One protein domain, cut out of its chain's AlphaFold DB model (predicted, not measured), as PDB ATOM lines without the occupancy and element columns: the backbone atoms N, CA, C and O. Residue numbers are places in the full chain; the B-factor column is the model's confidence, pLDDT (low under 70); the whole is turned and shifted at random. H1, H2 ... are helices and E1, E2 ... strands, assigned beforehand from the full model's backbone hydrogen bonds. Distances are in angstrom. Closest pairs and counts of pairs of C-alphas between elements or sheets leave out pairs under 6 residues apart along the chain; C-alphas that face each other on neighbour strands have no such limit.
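What this domain is: This is residues 480 to 555 of the 574 residues of an uncharacterized protein of Haladaptatus paucihalophilus DX253 (UniProt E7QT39). A small, strongly twisted sheet built from two strand hairpins, E1 with E2 and E3 with E4, has the helix H1 over one face, and the short helix H2 after E4 stands crosswise to H1. The opening stretch without a named element, residues 480 to 493, starts beside E4 and leads round to E1. The printed part has 76 residues, with two named helices and four named strands in the order E1, E2, H1, E3, E4, H2, and under half of its residues are in named elements. The sheet's order is E2, E1, E3, E4, all antiparallel; the class is mixed, helices and strands. It is compact, with a radius of gyration of the C-alphas of 11.2 A, and rounded, spanning 30 by 26 by 22 A.

Where its parts are: E1 is residues 494 to 499, 15.2 A from first to last C-alpha, beginning at C-alpha 494 at (226.178, 185.203, 237.336). E2 is residues 505 to 507. H1 is residues 515 to 525, 14.9 A long, beginning at C-alpha 515 at (224.119, 189.797, 241.323). E3 is residues 534 to 538, 13.2 A, and E4 residues 544 to 546. H2, residues 548 to 553, ends at C-alpha 553 at (213.621, 200.461, 238.279).

How they stand to each other: Residues 480 to 481 pair with residues 545 to 546 of E4, parallel. The inner strands E1 and E3 are antiparallel at 142 degrees, with N 495 and O 537 2.8 A apart, within hydrogen-bond range. In the hairpin of E1 and E2, N 498 and O 506 are 3.0 A apart. In the hairpin of E3 and E4, N 545 and O 536 are 2.8 A apart. The edge strands E2 and E4 are apart. E2, H1 and E3 form a split strand-helix-strand unit, two strands of one sheet joined through a helix, with E1 between them in the sheet; its crossover is right-handed. H1 and the sheet make two layers, helix on one face, at a height over the sheet of 9.5 A. H1 lies over E1 and, only just, over E3, with 3 C-alphas falling on E3. On the local plane H1 and E1 stand at 32 degrees, only just slantwise. The closest C-alphas of H1 and E1 are those of Arg 515 and Tyr 494, 6.4 A apart. H1 and H2 only just touch, with 3 pairs of C-alphas within 8 A, the closest those of Leu 519 and Val 551 at 6.1 A; their lines are about perpendicular at 90 degrees. H2 only grazes the sheet, with residues 548 to 551. In H2 every O i to N i+4 pair is within hydrogen-bond range; in H1, 5 of 7 are.

The domain as a whole: The two C-alphas farthest apart, those of Gly 491 and Asp 502, are 31.2 A apart. The printed part has no cut, and no link between named elements is long. The sheet is only just strongly twisted, its C-alphas lying up to 4.3 A off the best plane. The mean pLDDT of the printed part is 75.1; residues 521 to 532 and 552 to 555 are under 70.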
ATOM      1  N   HIS A 480     213.894 184.332 231.629       79.81
ATOM      2  CA  HIS A 480     213.162 184.704 232.830       79.81
ATOM      3  C   HIS A 480     213.209 186.224 232.999       79.81
ATOM      4  O   HIS A 480     214.249 186.780 233.343       79.81
ATOM      5  N   GLU A 481     212.091 186.904 232.751       78.81
ATOM      6  CA  GLU A 481     211.974 188.340 233.019       78.81
ATOM      7  C   GLU A 481     212.068 188.600 234.533       78.81
ATOM      8  O   GLU A 481     211.321 188.017 235.322       78.81
ATOM      9  N   VAL A 482     213.012 189.454 234.933       79.38
ATOM     10  CA  VAL A 482     213.271 189.845 236.322       79.38
ATOM     11  C   VAL A 482     212.917 191.315 236.481       79.38
ATOM     12  O   VAL A 482     213.596 192.212 235.971       79.38
ATOM     13  N   THR A 483     211.853 191.565 237.238       72.94
ATOM     14  CA  THR A 483     211.379 192.921 237.526       72.94
ATOM     15  C   THR A 483     212.123 193.522 238.708       72.94
ATOM     16  O   THR A 483     212.484 194.695 238.668       72.94
ATOM     17  N   THR A 484     212.460 192.717 239.722       73.12
ATOM     18  CA  THR A 484     213.165 193.191 240.920       73.12
ATOM     19  C   THR A 484     214.389 192.339 241.256       73.12
ATOM     20  O   THR A 484     214.414 191.124 241.089       73.12
ATOM     21  N   SER A 485     215.434 192.965 241.810       70.81
ATOM     22  CA  SER A 485     216.703 192.280 242.137       70.81
ATOM     23  C   SER A 485     216.600 191.150 243.181       70.81
ATOM     24  O   SER A 485     217.576 190.429 243.409       70.81
ATOM     25  N   GLU A 486     215.443 191.007 243.832       76.06
ATOM     26  CA  GLU A 486     215.155 189.959 244.812       76.06
ATOM     27  C   GLU A 486     214.684 188.648 244.158       76.06
ATOM     28  O   GLU A 486     214.859 187.590 244.760       76.06
ATOM     29  N   GLU A 487     214.184 188.700 242.916       77.00
ATOM     30  CA  GLU A 487     213.712 187.538 242.138       77.00
ATOM     31  C   GLU A 487     214.866 186.671 241.594       77.00
ATOM     32  O   GLU A 487     214.674 185.496 241.286       77.00
ATOM     33  N   LEU A 488     216.088 187.216 241.532       81.06
ATOM     34  CA  LEU A 488     217.303 186.467 241.188       81.06
ATOM     35  C   LEU A 488     217.705 185.515 242.331       81.06
ATOM     36  O   LEU A 488     217.914 185.999 243.448       81.06
ATOM     37  N   PRO A 489     217.931 184.209 242.090       81.56
ATOM     38  CA  PRO A 489     218.379 183.264 243.113       81.56
ATOM     39  C   PRO A 489     219.550 183.758 243.988       81.56
ATOM     40  O   PRO A 489     220.563 184.279 243.507       81.56
ATOM     41  N   THR A 490     219.421 183.587 245.307       73.69
ATOM     42  CA  THR A 490     220.490 183.857 246.281       73.69
ATOM     43  C   THR A 490     221.422 182.656 246.409       73.69
ATOM     44  O   THR A 490     220.975 181.593 246.832       73.69
ATOM     45  N   GLY A 491     222.717 182.841 246.165       75.06
ATOM     46  CA  GLY A 491     223.742 181.820 246.415       75.06
ATOM     47  C   GLY A 491     224.720 181.683 245.257       75.06
ATOM     48  O   GLY A 491     225.922 181.683 245.501       75.06
ATOM     49  N   GLN A 492     224.196 181.692 244.030       83.81
ATOM     50  CA  GLN A 492     224.987 181.575 242.807       83.81
ATOM     51  C   GLN A 492     225.642 182.892 242.366       83.81
ATOM     52  O   GLN A 492     225.223 183.998 242.745       83.81
ATOM     53  N   GLU A 493     226.665 182.756 241.528       86.31
ATOM     54  CA  GLU A 493     227.258 183.848 240.758       86.31
ATOM     55  C   GLU A 493     226.698 183.830 239.321       86.31
ATOM     56  O   GLU A 493     226.060 182.867 238.892       86.31
ATOM     57  N   TYR A 494     226.829 184.954 238.621       85.19
ATOM     58  CA  TYR A 494     226.178 185.203 237.336       85.19
ATOM     59  C   TYR A 494     227.199 185.719 236.324       85.19
ATOM     60  O   TYR A 494     228.058 186.536 236.660       85.19
ATOM     61  N   GLU A 495     227.086 185.282 235.081       85.88
ATOM     62  CA  GLU A 495     227.796 185.849 233.938       85.88
ATOM     63  C   GLU A 495     226.962 186.999 233.358       85.88
ATOM     64  O   GLU A 495     225.728 186.943 233.360       85.88
ATOM     65  N   GLY A 496     227.623 188.081 232.948       83.12
ATOM     66  CA  GLY A 496     226.955 189.294 232.481       83.12
ATOM     67  C   GLY A 496     227.145 189.515 230.987       83.12
ATOM     68  O   GLY A 496     228.235 189.911 230.567       83.12
ATOM     69  N   GLY A 497     226.072 189.350 230.213       84.88
ATOM     70  CA  GLY A 497     226.027 189.631 228.782       84.88
ATOM     71  C   GLY A 497     224.816 190.456 228.345       84.88
ATOM     72  O   GLY A 497     224.209 191.198 229.127       84.88
ATOM     73  N   TYR A 498     224.501 190.352 227.061       83.19
ATOM     74  CA  TYR A 498     223.311 190.909 226.418       83.19
ATOM     75  C   TYR A 498     222.885 190.007 225.256       83.19
ATOM     76  O   TYR A 498     223.687 189.221 224.744       83.19
ATOM     77  N   GLU A 499     221.625 190.115 224.839       81.62
ATOM     78  CA  GLU A 499     221.172 189.500 223.589       81.62
ATOM     79  C   GLU A 499     221.556 190.394 222.404       81.62
ATOM     80  O   GLU A 499     221.262 191.595 222.380       81.62
ATOM     81  N   ARG A 500     222.223 189.819 221.405       78.38
ATOM     82  CA  ARG A 500     222.514 190.489 220.135       78.38
ATOM     83  C   ARG A 500     221.321 190.319 219.181       78.38
ATOM     84  O   ARG A 500     220.532 189.392 219.300       78.38
ATOM     85  N   SER A 501     221.201 191.188 218.177       74.00
ATOM     86  CA  SER A 501     220.117 191.179 217.177       74.00
ATOM     87  C   SER A 501     220.004 189.913 216.303       74.00
ATOM     88  O   SER A 501     219.071 189.813 215.506       74.00
ATOM     89  N   ASP A 502     220.924 188.952 216.438       74.12
ATOM     90  CA  ASP A 502     220.865 187.605 215.854       74.12
ATOM     91  C   ASP A 502     220.323 186.529 216.831       74.12
ATOM     92  O   ASP A 502     220.300 185.352 216.473       74.12
ATOM     93  N   GLY A 503     219.863 186.916 218.030       71.81
ATOM     94  CA  GLY A 503     219.329 186.030 219.080       71.81
ATOM     95  C   GLY A 503     220.400 185.343 219.939       71.81
ATOM     96  O   GLY A 503     220.094 184.493 220.778       71.81
ATOM     97  N   LEU A 504     221.676 185.673 219.718       79.62
ATOM     98  CA  LEU A 504     222.797 185.072 220.435       79.62
ATOM     99  C   LEU A 504     223.172 185.876 221.680       79.62
ATOM    100  O   LEU A 504     223.162 187.108 221.676       79.62
ATOM    101  N   TYR A 505     223.579 185.160 222.722       80.31
ATOM    102  CA  TYR A 505     224.183 185.748 223.914       80.31
ATOM    103  C   TYR A 505     225.623 186.204 223.631       80.31
ATOM    104  O   TYR A 505     226.398 185.476 223.000       80.31
ATOM    105  N   GLU A 506     225.991 187.394 224.107       81.12
ATOM    106  CA  GLU A 506     227.361 187.916 224.065       81.12
ATOM    107  C   GLU A 506     227.786 188.463 225.433       81.12
ATOM    108  O   GLU A 506     227.115 189.323 226.009       81.12
ATOM    109  N   ASP A 507     228.928 187.987 225.935       79.06
ATOM    110  CA  ASP A 507     229.483 188.396 227.224       79.06
ATOM    111  C   ASP A 507     229.972 189.852 227.197       79.06
ATOM    112  O   ASP A 507     230.819 190.250 226.393       79.06
ATOM    113  N   ALA A 508     229.462 190.664 228.122       73.75
ATOM    114  CA  ALA A 508     229.858 192.059 228.313       73.75
ATOM    115  C   ALA A 508     230.915 192.226 229.419       73.75
ATOM    116  O   ALA A 508     231.542 193.288 229.538       73.75
ATOM    117  N   LEU A 509     231.090 191.205 230.263       72.38
ATOM    118  CA  LEU A 509     231.961 191.207 231.433       72.38
ATOM    119  C   LEU A 509     232.725 189.883 231.533       72.38
ATOM    120  O   LEU A 509     232.154 188.814 231.392       72.38
ATOM    121  N   ASP A 510     234.023 189.982 231.816       74.25
ATOM    122  CA  ASP A 510     234.918 188.835 231.992       74.25
ATOM    123  C   ASP A 510     234.648 188.134 233.341       74.25
ATOM    124  O   ASP A 510     234.777 188.757 234.409       74.25
ATOM    125  N   GLY A 511     234.269 186.855 233.274       78.06
ATOM    126  CA  GLY A 511     233.991 185.967 234.407       78.06
ATOM    127  C   GLY A 511     232.638 186.171 235.101       78.06
ATOM    128  O   GLY A 511     231.915 187.139 234.852       78.06
ATOM    129  N   THR A 512     232.315 185.260 236.022       80.88
ATOM    130  CA  THR A 512     231.108 185.317 236.854       80.88
ATOM    131  C   THR A 512     231.285 186.248 238.059       80.88
ATOM    132  O   THR A 512     232.384 186.433 238.589       80.88
ATOM    133  N   HIS A 513     230.198 186.913 238.467       83.12
ATOM    134  CA  HIS A 513     230.171 187.844 239.600       83.12
ATOM    135  C   HIS A 513     228.827 187.785 240.336       83.12
ATOM    136  O   HIS A 513     227.797 187.374 239.809       83.12
ATOM    137  N   ARG A 514     228.789 188.286 241.573       83.50
ATOM    138  CA  ARG A 514     227.553 188.344 242.375       83.50
ATOM    139  C   ARG A 514     226.537 189.346 241.822       83.50
ATOM    140  O   ARG A 514     226.907 190.480 241.504       83.50
ATOM    141  N   ARG A 515     225.243 188.995 241.864       77.12
ATOM    142  CA  ARG A 515     224.119 189.797 241.323       77.12
ATOM    143  C   ARG A 515     224.190 191.303 241.636       77.12
ATOM    144  O   ARG A 515     224.103 192.126 240.735       77.12
ATOM    145  N   ASN A 516     224.452 191.679 242.894       76.69
ATOM    146  CA  ASN A 516     224.491 193.086 243.323       76.69
ATOM    147  C   ASN A 516     225.636 193.880 242.663       76.69
ATOM    148  O   ASN A 516     225.505 195.083 242.445       76.69
ATOM    149  N   PHE A 517     226.765 193.225 242.369       77.81
ATOM    150  CA  PHE A 517     227.898 193.849 241.689       77.81
ATOM    151  C   PHE A 517     227.588 194.069 240.211       77.81
ATOM    152  O   PHE A 517     227.876 195.145 239.691       77.81
ATOM    153  N   LEU A 518     226.964 193.085 239.557       75.38
ATOM    154  CA  LEU A 518     226.560 193.194 238.159       75.38
ATOM    155  C   LEU A 518     225.514 194.283 237.973       75.38
ATOM    156  O   LEU A 518     225.785 195.215 237.228       75.38
ATOM    157  N   LEU A 519     224.395 194.251 238.699       74.62
ATOM    158  CA  LEU A 519     223.329 195.256 238.572       74.62
ATOM    159  C   LEU A 519     223.861 196.694 238.757       74.62
ATOM    160  O   LEU A 519     223.557 197.581 237.963       74.62
ATOM    161  N   GLN A 520     224.750 196.917 239.734       72.38
ATOM    162  CA  GLN A 520     225.405 198.218 239.932       72.38
ATOM    163  C   GLN A 520     226.413 198.573 238.821       72.38
ATOM    164  O   GLN A 520     226.645 199.750 238.539       72.38
ATOM    165  N   ARG A 521     227.048 197.576 238.199       68.62
ATOM    166  CA  ARG A 521     228.030 197.775 237.128       68.62
ATOM    167  C   ARG A 521     227.370 197.934 235.758       68.62
ATOM    168  O   ARG A 521     227.903 198.692 234.947       68.62
ATOM    169  N   TYR A 522     226.199 197.345 235.532       68.31
ATOM    170  CA  TYR A 522     225.391 197.551 234.332       68.31
ATOM    171  C   TYR A 522     224.951 199.006 234.178       68.31
ATOM    172  O   TYR A 522     225.125 199.534 233.089       68.31
ATOM    173  N   ASP A 523     224.569 199.727 235.240       59.56
ATOM    174  CA  ASP A 523     224.317 201.185 235.147       59.56
ATOM    175  C   ASP A 523     225.552 201.977 234.642       59.56
ATOM    176  O   ASP A 523     225.426 203.035 234.023       59.56
ATOM    177  N   SER A 524     226.770 201.436 234.812       57.06
ATOM    178  CA  SER A 524     227.999 202.018 234.251       57.06
ATOM    179  C   SER A 524     228.352 201.555 232.826       57.06
ATOM    180  O   SER A 524     229.053 202.293 232.128       57.06
ATOM    181  N   LEU A 525     227.874 200.383 232.379       53.50
ATOM    182  CA  LEU A 525     228.089 199.848 231.022       53.50
ATOM    183  C   LEU A 525     226.960 200.201 230.036       53.50
ATOM    184  O   LEU A 525     227.250 200.478 228.875       53.50
ATOM    185  N   ALA A 526     225.712 200.318 230.504       52.50
ATOM    186  CA  ALA A 526     224.502 200.695 229.753       52.50
ATOM    187  C   ALA A 526     224.605 202.032 228.993       52.50
ATOM    188  O   ALA A 526     223.721 202.410 228.232       52.50
ATOM    189  N   ILE A 527     225.668 202.796 229.239       46.38
ATOM    190  CA  ILE A 527     225.894 204.126 228.680       46.38
ATOM    191  C   ILE A 527     226.521 204.053 227.272       46.38
ATOM    192  O   ILE A 527     226.472 205.055 226.554       46.38
ATOM    193  N   HIS A 528     227.081 202.908 226.847       47.91
ATOM    194  CA  HIS A 528     227.695 202.763 225.519       47.91
ATOM    195  C   HIS A 528     227.532 201.366 224.876       47.91
ATOM    196  O   HIS A 528     228.234 200.433 225.247       47.91
ATOM    197  N   ASN A 529     226.756 201.330 223.780       53.66
ATOM    198  CA  ASN A 529     226.839 200.388 222.645       53.66
ATOM    199  C   ASN A 529     226.166 198.997 222.741       53.66
ATOM    200  O   ASN A 529     226.603 198.096 222.029       53.66
ATOM    201  N   PHE A 530     225.088 198.824 223.509       62.38
ATOM    202  CA  PHE A 530     224.276 197.595 223.465       62.38
ATOM    203  C   PHE A 530     222.857 197.905 222.971       62.38
ATOM    204  O   PHE A 530     222.281 198.912 223.378       62.38
ATOM    205  N   ASP A 531     222.346 197.070 222.061       59.81
ATOM    206  CA  ASP A 531     221.130 197.311 221.253       59.81
ATOM    207  C   ASP A 531     220.008 196.287 221.563       59.81
ATOM    208  O   ASP A 531     219.033 196.180 220.824       59.81
ATOM    209  N   GLY A 532     220.163 195.511 222.645       68.88
ATOM    210  CA  GLY A 532     219.264 194.433 223.077       68.88
ATOM    211  C   GLY A 532     219.229 194.262 224.607       68.88
ATOM    212  O   GLY A 532     219.963 194.968 225.309       68.88
ATOM    213  N   PRO A 533     218.361 193.374 225.135       74.81
ATOM    214  CA  PRO A 533     218.120 193.206 226.570       74.81
ATOM    215  C   PRO A 533     219.367 192.777 227.353       74.81
ATOM    216  O   PRO A 533     220.247 192.070 226.849       74.81
ATOM    217  N   MET A 534     219.434 193.214 228.612       80.38
ATOM    218  CA  MET A 534     220.527 192.908 229.534       80.38
ATOM    219  C   MET A 534     220.284 191.568 230.214       80.38
ATOM    220  O   MET A 534     219.377 191.436 231.032       80.38
ATOM    221  N   LEU A 535     221.134 190.590 229.906       84.50
ATOM    222  CA  LEU A 535     220.965 189.218 230.361       84.50
ATOM    223  C   LEU A 535     222.017 188.849 231.407       84.50
ATOM    224  O   LEU A 535     223.221 188.972 231.167       84.50
ATOM    225  N   LEU A 536     221.550 188.341 232.548       86.19
ATOM    226  CA  LEU A 536     222.377 187.590 233.488       86.19
ATOM    227  C   LEU A 536     222.183 186.096 233.247       86.19
ATOM    228  O   LEU A 536     221.053 185.614 233.224       86.19
ATOM    229  N   LYS A 537     223.279 185.358 233.128       87.38
ATOM    230  CA  LYS A 537     223.276 183.898 233.008       87.38
ATOM    231  C   LYS A 537     223.734 183.291 234.334       87.38
ATOM    232  O   LYS A 537     224.829 183.611 234.791       87.38
ATOM    233  N   GLY A 538     222.906 182.473 234.980       87.44
ATOM    234  CA  GLY A 538     223.269 181.825 236.247       87.44
ATOM    235  C   GLY A 538     224.345 180.753 236.047       87.44
ATOM    236  O   GLY A 538     224.261 179.956 235.110       87.44
ATOM    237  N   GLU A 539     225.373 180.731 236.903       85.06
ATOM    238  CA  GLU A 539     226.457 179.739 236.809       85.06
ATOM    239  C   GLU A 539     225.994 178.332 237.234       85.06
ATOM    240  O   GLU A 539     226.415 177.340 236.639       85.06
ATOM    241  N   GLU A 540     225.111 178.232 238.236       83.25
ATOM    242  CA  GLU A 540     224.670 176.946 238.797       83.25
ATOM    243  C   GLU A 540     223.469 176.347 238.044       83.25
ATOM    244  O   GLU A 540     223.377 175.125 237.903       83.25
ATOM    245  N   ASP A 541     222.554 177.188 237.549       80.94
ATOM    246  CA  ASP A 541     221.329 176.766 236.851       80.94
ATOM    247  C   ASP A 541     221.405 176.845 235.312       80.94
ATOM    248  O   ASP A 541     220.608 176.197 234.622       80.94
ATOM    249  N   GLY A 542     222.359 177.602 234.760       81.69
ATOM    250  CA  GLY A 542     222.508 177.827 233.320       81.69
ATOM    251  C   GLY A 542     221.332 178.565 232.665       81.69
ATOM    252  O   GLY A 542     221.180 178.464 231.441       81.69
ATOM    253  N   GLN A 543     220.496 179.247 233.459       85.88
ATOM    254  CA  GLN A 543     219.310 179.991 233.022       85.88
ATOM    255  C   GLN A 543     219.650 181.438 232.667       85.88
ATOM    256  O   GLN A 543     220.570 182.026 233.236       85.88
ATOM    257  N   PHE A 544     218.874 182.023 231.750       86.38
ATOM    258  CA  PHE A 544     218.984 183.432 231.376       86.38
ATOM    259  C   PHE A 544     217.898 184.268 232.052       86.38
ATOM    260  O   PHE A 544     216.712 183.948 231.983       86.38
ATOM    261  N   TYR A 545     218.322 185.368 232.664       85.88
ATOM    262  CA  TYR A 545     217.488 186.323 233.374       85.88
ATOM    263  C   TYR A 545     217.587 187.693 232.700       85.88
ATOM    264  O   TYR A 545     218.671 188.278 232.685       85.88
ATOM    265  N   ASP A 546     216.480 188.215 232.170       85.94
ATOM    266  CA  ASP A 546     216.431 189.597 231.684       85.94
ATOM    267  C   ASP A 546     216.261 190.538 232.868       85.94
ATOM    268  O   ASP A 546     215.217 190.567 233.518       85.94
ATOM    269  N   VAL A 547     217.319 191.292 233.155       82.75
ATOM    270  CA  VAL A 547     217.379 192.246 234.264       82.75
ATOM    271  C   VAL A 547     217.203 193.690 233.802       82.75
ATOM    272  O   VAL A 547     217.424 194.602 234.600       82.75
ATOM    273  N   THR A 548     216.819 193.926 232.544       80.19
ATOM    274  CA  THR A 548     216.636 195.277 231.984       80.19
ATOM    275  C   THR A 548     215.680 196.090 232.859       80.19
ATOM    276  O   THR A 548     216.056 197.156 233.347       80.19
ATOM    277  N   THR A 549     214.506 195.534 233.176       75.69
ATOM    278  CA  THR A 549     213.506 196.158 234.057       75.69
ATOM    279  C   THR A 549     214.058 196.410 235.466       75.69
ATOM    280  O   THR A 549     213.963 197.531 235.962       75.69
ATOM    281  N   ALA A 550     214.728 195.434 236.088       71.88
ATOM    282  CA  ALA A 550     215.312 195.593 237.427       71.88
ATOM    283  C   ALA A 550     216.449 196.637 237.500       71.88
ATOM    284  O   ALA A 550     216.618 197.306 238.526       71.88
ATOM    285  N   VAL A 551     217.233 196.796 236.428       72.25
ATOM    286  CA  VAL A 551     218.271 197.836 236.313       72.25
ATOM    287  C   VAL A 551     217.641 199.215 236.083       72.25
ATOM    288  O   VAL A 551     218.129 200.208 236.630       72.25
ATOM    289  N   GLU A 552     216.546 199.299 235.324       68.19
ATOM    290  CA  GLU A 552     215.814 200.550 235.097       68.19
ATOM    291  C   GLU A 552     214.984 201.003 236.308       68.19
ATOM    292  O   GLU A 552     214.977 202.196 236.616       68.19
ATOM    293  N   GLU A 553     214.356 200.099 237.060       61.31
ATOM    294  CA  GLU A 553     213.621 200.461 238.279       61.31
ATOM    295  C   GLU A 553     214.580 200.887 239.404       61.31
ATOM    296  O   GLU A 553     214.364 201.911 240.060       61.31
ATOM    297  N   GLY A 554     215.731 200.212 239.538       55.38
ATOM    298  CA  GLY A 554     216.832 200.642 240.413       55.38
ATOM    299  C   GLY A 554     217.419 202.022 240.070       55.38
ATOM    300  O   GLY A 554     218.185 202.587 240.859       55.38
ATOM    301  N   ARG A 555     217.049 202.589 238.913       52.34
ATOM    302  CA  ARG A 555     217.418 203.934 238.455       52.34
ATOM    303  C   ARG A 555     216.531 205.037 239.032       52.34
ATOM    304  O   ARG A 555     216.930 206.204 238.983       52.34
TER     305      ARG A 555